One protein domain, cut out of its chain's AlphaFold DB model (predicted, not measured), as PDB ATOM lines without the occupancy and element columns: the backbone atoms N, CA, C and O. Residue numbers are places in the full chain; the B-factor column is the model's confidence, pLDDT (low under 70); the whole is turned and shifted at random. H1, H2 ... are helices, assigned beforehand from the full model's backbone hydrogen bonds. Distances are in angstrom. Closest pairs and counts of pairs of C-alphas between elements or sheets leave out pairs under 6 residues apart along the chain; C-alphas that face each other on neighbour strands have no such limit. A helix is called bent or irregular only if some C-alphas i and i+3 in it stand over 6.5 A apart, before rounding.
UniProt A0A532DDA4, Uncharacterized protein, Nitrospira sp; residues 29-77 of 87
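This is residues 29 to 77 of the 87 residues of an uncharacterized protein of Nitrospira sp (UniProt A0A532DDA4). Look first for one long helix, H3, not bent, whose residues 60 to 76 stick out as an arm; near its first residues the chain turns through a small helix, H2, and then leads off through residues 36 to 43 to another small helix, H1, which stands away from both. The whole is open, with no packed core: no named helix touches another. The printed part has 49 residues with three named helices, in the order H1, H2, H3 along the chain, and no named strand; its class is all helix. It is extended, with a radius of gyration of the C-alphas of 15.5 A, and its outline is flat, spanning 47 by 30 by 15 A.

Begin with H3, residues 53 to 76, the longest helix with 24 residues. Step back along the chain over residues 50 to 52, a tight link, and you reach H2, residues 44 to 49. H2 and H3 are near each other: no pair of their C-alphas is within 8 A, but 5 pairs are within 10 A. Further back, residues 36 to 43 form a short link of 8 residues to H1, residues 29 to 35. H1 and H2 are apart, with no pair of their C-alphas within 8 A. H1 and H3 are apart too. In the backbones of H1, H2 and H3, every O i to N i+4 pair is within hydrogen-bond range.

Find C-alpha 53, of Ser 53, at (8.475, 40.312, -32.492); from there H3 runs 34.9 A to C-alpha 76, of His 76, at (19.842, 13.570, -13.220). For H2, look from C-alpha 44, of Pro 44, at (7.580, 33.551, -44.688) to the C-alpha of Ala 49, 8.7 A away. H1 begins with the first printed residue, Tyr 29, its C-alpha at (26.756, 51.448, -36.294), and its C-alphas span 9.9 A from first to last, ending at Glu 35.

The two C-alphas farthest apart are those of the first and last printed residues, Tyr 29 and Thr 77, at 47.4 A. Two stretches stand free: residues 30 to 36, of which 30 to 35 belong to H1, and residues 60 to 77, of which 60 to 76 belong to H3. The printed part has no cut, and neither of the two links is long. In the B-factor column you will find a mean pLDDT of 89.4 for the printed part of this model; residues 76 to 77 are under 70.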
ATOM      1  N   TYR A  29      26.516  52.901 -36.351       88.12
ATOM      2  CA  TYR A  29      26.756  51.448 -36.294       88.12
ATOM      3  C   TYR A  29      27.096  50.975 -34.872       88.12
ATOM      4  O   TYR A  29      26.553  49.983 -34.396       88.12
ATOM      5  N   ARG A  30      27.941  51.724 -34.146       89.25
ATOM      6  CA  ARG A  30      28.340  51.374 -32.771       89.25
ATOM      7  C   ARG A  30      27.159  51.378 -31.809       89.25
ATOM      8  O   ARG A  30      27.131  50.574 -30.884       89.25
ATOM      9  N   ARG A  31      26.217  52.301 -32.010       89.62
ATOM     10  CA  ARG A  31      25.015  52.424 -31.187       89.62
ATOM     11  C   ARG A  31      24.081  51.242 -31.440       89.62
ATOM     12  O   ARG A  31      23.714  50.575 -30.486       89.62
ATOM     13  N   LEU A  32      23.816  50.929 -32.707       86.25
ATOM     14  CA  LEU A  32      22.962  49.807 -33.112       86.25
ATOM     15  C   LEU A  32      23.494  48.453 -32.620       86.25
ATOM     16  O   LEU A  32      22.720  47.646 -32.116       86.25
ATOM     17  N   ILE A  33      24.816  48.232 -32.687       85.44
ATOM     18  CA  ILE A  33      25.446  47.020 -32.135       85.44
ATOM     19  C   ILE A  33      25.244  46.940 -30.616       85.44
ATOM     20  O   ILE A  33      24.905  45.878 -30.104       85.44
ATOM     21  N   LYS A  34      25.436  48.049 -29.886       86.69
ATOM     22  CA  LYS A  34      25.250  48.088 -28.425       86.69
ATOM     23  C   LYS A  34      23.794  47.889 -28.006       86.69
ATOM     24  O   LYS A  34      23.542  47.224 -27.012       86.69
ATOM     25  N   GLU A  35      22.860  48.475 -28.745       87.31
ATOM     26  CA  GLU A  35      21.420  48.370 -28.489       87.31
ATOM     27  C   GLU A  35      20.846  47.016 -28.933       87.31
ATOM     28  O   GLU A  35      19.694  46.716 -28.636       87.31
ATOM     29  N   GLY A  36      21.632  46.188 -29.633       78.31
ATOM     30  CA  GLY A  36      21.181  44.887 -30.118       78.31
ATOM     31  C   GLY A  36      20.061  44.989 -31.154       78.31
ATOM     32  O   GLY A  36      19.289  44.046 -31.305       78.31
ATOM     33  N   ALA A  37      19.969  46.109 -31.876       75.75
ATOM     34  CA  ALA A  37      18.942  46.373 -32.887       75.75
ATOM     35  C   ALA A  37      19.229  45.634 -34.212       75.75
ATOM     36  O   ALA A  37      19.218  46.219 -35.295       75.75
ATOM     37  N   ASN A  38      19.537  44.343 -34.116       79.56
ATOM     38  CA  ASN A  38      19.811  43.487 -35.259       79.56
ATOM     39  C   ASN A  38      18.489  43.004 -35.861       79.56
ATOM     40  O   ASN A  38      17.625  42.488 -35.153       79.56
ATOM     41  N   VAL A  39      18.340  43.152 -37.176       83.88
ATOM     42  CA  VAL A  39      17.187  42.619 -37.907       83.88
ATOM     43  C   VAL A  39      17.446  41.142 -38.199       83.88
ATOM     44  O   VAL A  39      18.381  40.813 -38.925       83.88
ATOM     45  N   ALA A  40      16.622  40.262 -37.631       85.81
ATOM     46  CA  ALA A  40      16.584  38.846 -37.981       85.81
ATOM     47  C   ALA A  40      15.416  38.607 -38.942       85.81
ATOM     48  O   ALA A  40      14.273  38.937 -38.624       85.81
ATOM     49  N   VAL A  41      15.710  38.069 -40.124       89.81
ATOM     50  CA  VAL A  41      14.689  37.730 -41.120       89.81
ATOM     51  C   VAL A  41      14.150  36.340 -40.801       89.81
ATOM     52  O   VAL A  41      14.926  35.404 -40.626       89.81
ATOM     53  N   LEU A  42      12.828  36.229 -40.693       92.12
ATOM     54  CA  LEU A  42      12.127  34.958 -40.535       92.12
ATOM     55  C   LEU A  42      11.711  34.429 -41.907       92.12
ATOM     56  O   LEU A  42      11.434  35.216 -42.816       92.12
ATOM     57  N   GLU A  43      11.624  33.107 -42.031       95.81
ATOM     58  CA  GLU A  43      10.991  32.482 -43.192       95.81
ATOM     59  C   GLU A  43       9.509  32.903 -43.286       95.81
ATOM     60  O   GLU A  43       8.879  33.163 -42.251       95.81
ATOM     61  N   PRO A  44       8.929  33.012 -44.500       95.00
ATOM     62  CA  PRO A  44       7.580  33.551 -44.688       95.00
ATOM     63  C   PRO A  44       6.486  32.785 -43.937       95.00
ATOM     64  O   PRO A  44       5.539  33.385 -43.438       95.00
ATOM     65  N   ASP A  45       6.606  31.465 -43.844       95.62
ATOM     66  CA  ASP A  45       5.682  30.601 -43.109       95.62
ATOM     67  C   ASP A  45       5.679  30.913 -41.605       95.62
ATOM     68  O   ASP A  45       4.616  31.084 -41.006       95.62
ATOM     69  N   VAL A  46       6.862  31.081 -41.012       93.31
ATOM     70  CA  VAL A  46       7.027  31.473 -39.609       93.31
ATOM     71  C   VAL A  46       6.553  32.908 -39.399       93.31
ATOM     72  O   VAL A  46       5.828  33.181 -38.446       93.31
ATOM     73  N   ALA A  47       6.908  33.831 -40.294       93.31
ATOM     74  CA  ALA A  47       6.477  35.225 -40.212       93.31
ATOM     75  C   ALA A  47       4.946  35.364 -40.256       93.31
ATOM     76  O   ALA A  47       4.390  36.191 -39.543       93.31
ATOM     77  N   ASN A  48       4.258  34.525 -41.035       94.94
ATOM     78  CA  ASN A  48       2.795  34.504 -41.102       94.94
ATOM     79  C   ASN A  48       2.136  33.933 -39.836       94.94
ATOM     80  O   ASN A  48       0.977  34.242 -39.557       94.94
ATOM     81  N   ALA A  49       2.849  33.104 -39.069       96.06
ATOM     82  CA  ALA A  49       2.333  32.509 -37.839       96.06
ATOM     83  C   ALA A  49       2.348  33.479 -36.642       96.06
ATOM     84  O   ALA A  49       1.574  33.300 -35.700       96.06
ATOM     85  N   PHE A  50       3.203  34.508 -36.663       95.19
ATOM     86  CA  PHE A  50       3.389  35.438 -35.547       95.19
ATOM     87  C   PHE A  50       3.034  36.876 -35.929       95.19
ATOM     88  O   PHE A  50       3.427  37.385 -36.971       95.19
ATOM     89  N   ARG A  51       2.315  37.570 -35.041       90.69
ATOM     90  CA  ARG A  51       1.841  38.939 -35.297       90.69
ATOM     91  C   ARG A  51       2.926  40.001 -35.112       90.69
ATOM     92  O   ARG A  51       2.899  41.022 -35.794       90.69
ATOM     93  N   ASP A  52       3.836  39.791 -34.166       92.44
ATOM     94  CA  ASP A  52       4.905  40.735 -33.835       92.44
ATOM     95  C   ASP A  52       6.137  40.044 -33.227       92.44
ATOM     96  O   ASP A  52       6.120  38.864 -32.866       92.44
ATOM     97  N   SER A  53       7.223  40.803 -33.076       91.38
ATOM     98  CA  SER A  53       8.475  40.312 -32.492       91.38
ATOM     99  C   SER A  53       8.350  39.921 -31.015       91.38
ATOM    100  O   SER A  53       9.116  39.077 -30.544       91.38
ATOM    101  N   ALA A  54       7.400  40.493 -30.268       93.06
ATOM    102  CA  ALA A  54       7.178  40.135 -28.871       93.06
ATOM    103  C   ALA A  54       6.643  38.699 -28.757       93.06
ATOM    104  O   ALA A  54       7.158  37.923 -27.948       93.06
ATOM    105  N   SER A  55       5.689  38.326 -29.616       95.56
ATOM    106  CA  SER A  55       5.111  36.980 -29.683       95.56
ATOM    107  C   SER A  55       6.135  35.917 -30.096       95.56
ATOM    108  O   SER A  55       6.227  34.877 -29.440       95.56
ATOM    109  N   VAL A  56       6.985  36.211 -31.089       94.94
ATOM    110  CA  VAL A  56       8.098  35.331 -31.496       94.94
ATOM    111  C   VAL A  56       9.048  35.092 -30.324       94.94
ATOM    112  O   VAL A  56       9.357  33.954 -29.972       94.94
ATOM    113  N   ASN A  57       9.487  36.167 -29.667       94.94
ATOM    114  CA  ASN A  57      10.438  36.069 -28.565       94.94
ATOM    115  C   ASN A  57       9.860  35.327 -27.355       94.94
ATOM    116  O   ASN A  57      10.593  34.607 -26.680       94.94
ATOM    117  N   ALA A  58       8.566  35.488 -27.067       96.44
ATOM    118  CA  ALA A  58       7.897  34.734 -26.015       96.44
ATOM    119  C   ALA A  58       7.918  33.226 -26.312       96.44
ATOM    120  O   ALA A  58       8.366  32.453 -25.466       96.44
ATOM    121  N   ALA A  59       7.543  32.820 -27.531       96.31
ATOM    122  CA  ALA A  59       7.557  31.416 -27.941       96.31
ATOM    123  C   ALA A  59       8.965  30.797 -27.864       96.31
ATOM    124  O   ALA A  59       9.141  29.707 -27.315       96.31
ATOM    125  N   LEU A  60       9.986  31.514 -28.348       95.69
ATOM    126  CA  LEU A  60      11.376  31.053 -28.285       95.69
ATOM    127  C   LEU A  60      11.876  30.903 -26.840       95.69
ATOM    128  O   LEU A  60      12.580  29.942 -26.536       95.69
ATOM    129  N   ARG A  61      11.495  31.809 -25.929       97.44
ATOM    130  CA  ARG A  61      11.846  31.689 -24.504       97.44
ATOM    131  C   ARG A  61      11.201  30.467 -23.860       97.44
ATOM    132  O   ARG A  61      11.903  29.718 -23.188       97.44
ATOM    133  N   SER A  62       9.917  30.220 -24.116       96.88
ATOM    134  CA  SER A  62       9.240  29.019 -23.611       96.88
ATOM    135  C   SER A  62       9.903  27.733 -24.113       96.88
ATOM    136  O   SER A  62      10.094  26.794 -23.342       96.88
ATOM    137  N   LEU A  63      10.338  27.699 -25.377       96.31
ATOM    138  CA  LEU A  63      11.075  26.556 -25.922       96.31
ATOM    139  C   LEU A  63      12.424  26.337 -25.212       96.31
ATOM    140  O   LEU A  63      12.788  25.197 -24.915       96.31
ATOM    141  N   LEU A  64      13.156  27.414 -24.907       97.19
ATOM    142  CA  LEU A  64      14.409  27.333 -24.151       97.19
ATOM    143  C   LEU A  64      14.184  26.798 -22.730       97.19
ATOM    144  O   LEU A  64      14.941  25.938 -22.278       97.19
ATOM    145  N   GLU A  65      13.133  27.249 -22.044       96.00
ATOM    146  CA  GLU A  65      12.771  26.760 -20.707       96.00
ATOM    147  C   GLU A  65      12.443  25.263 -20.714       96.00
ATOM    148  O   GLU A  65      12.957  24.511 -19.878       96.00
ATOM    149  N   MET A  66      11.646  24.813 -21.686       95.06
ATOM    150  CA  MET A  66      11.327  23.395 -21.863       95.06
ATOM    151  C   MET A  66      12.587  22.565 -22.124       95.06
ATOM    152  O   MET A  66      12.796  21.539 -21.478       95.06
ATOM    153  N   SER A  67      13.454  23.033 -23.024       94.62
ATOM    154  CA  SER A  67      14.725  22.372 -23.335       94.62
ATOM    155  C   SER A  67      15.616  22.232 -22.093       94.62
ATOM    156  O   SER A  67      16.147  21.151 -21.820       94.62
ATOM    157  N   GLU A  68      15.741  23.286 -21.281       93.44
ATOM    158  CA  GLU A  68      16.506  23.236 -20.030       93.44
ATOM    159  C   GLU A  68      15.893  22.270 -19.008       93.44
ATOM    160  O   GLU A  68      16.623  21.511 -18.360       93.44
ATOM    161  N   ALA A  69      14.564  22.237 -18.881       91.62
ATOM    162  CA  ALA A  69      13.875  21.290 -18.008       91.62
ATOM    163  C   ALA A  69      14.150  19.833 -18.425       91.62
ATOM    164  O   ALA A  69      14.544  19.006 -17.593       91.62
ATOM    165  N   THR A  70      14.044  19.525 -19.721       91.06
ATOM    166  CA  THR A  70      14.357  18.195 -20.266       91.06
ATOM    167  C   THR A  70      15.834  17.834 -20.077       91.06
ATOM    168  O   THR A  70      16.164  16.703 -19.697       91.06
ATOM    169  N   ARG A  71      16.750  18.791 -20.272       90.38
ATOM    170  CA  ARG A  71      18.191  18.582 -20.067       90.38
ATOM    171  C   ARG A  71      18.523  18.240 -18.614       90.38
ATOM    172  O   ARG A  71      19.336  17.349 -18.357       90.38
ATOM    173  N   ARG A  72      17.890  18.907 -17.646       84.81
ATOM    174  CA  ARG A  72      18.087  18.622 -16.213       84.81
ATOM    175  C   ARG A  72      17.620  17.217 -15.846       84.81
ATOM    176  O   ARG A  72      18.348  16.509 -15.150       84.81
ATOM    177  N   LEU A  73      16.461  16.797 -16.353       82.56
ATOM    178  CA  LEU A  73      15.906  15.475 -16.067       82.56
ATOM    179  C   LEU A  73      16.816  14.352 -16.591       82.56
ATOM    180  O   LEU A  73      17.164  13.435 -15.848       82.56
ATOM    181  N   THR A  74      17.284  14.476 -17.834       77.94
ATOM    182  CA  THR A  74      18.192  13.496 -18.457       77.94
ATOM    183  C   THR A  74      19.584  13.469 -17.815       77.94
ATOM    184  O   THR A  74      20.206  12.408 -17.701       77.94
ATOM    185  N   THR A  75      20.072  14.616 -17.329       73.44
ATOM    186  CA  THR A  75      21.337  14.695 -16.580       73.44
ATOM    187  C   THR A  75      21.220  14.024 -15.209       73.44
ATOM    188  O   THR A  75      22.142  13.324 -14.786       73.44
ATOM    189  N   HIS A  76      20.078  14.175 -14.531       62.59
ATOM    190  CA  HIS A  76      19.842  13.570 -13.220       62.59
ATOM    191  C   HIS A  76      19.815  12.034 -13.285       62.59
ATOM    192  O   HIS A  76      20.362  11.370 -12.405       62.59
ATOM    193  N   THR A  77      19.277  11.446 -14.357       59.47
ATOM    194  CA  THR A  77      19.264   9.985 -14.560       59.47
ATOM    195  C   THR A  77      20.646   9.350 -14.736       59.47
ATOM    196  O   THR A  77      20.786   8.150 -14.516       59.47
TER     197      THR A  77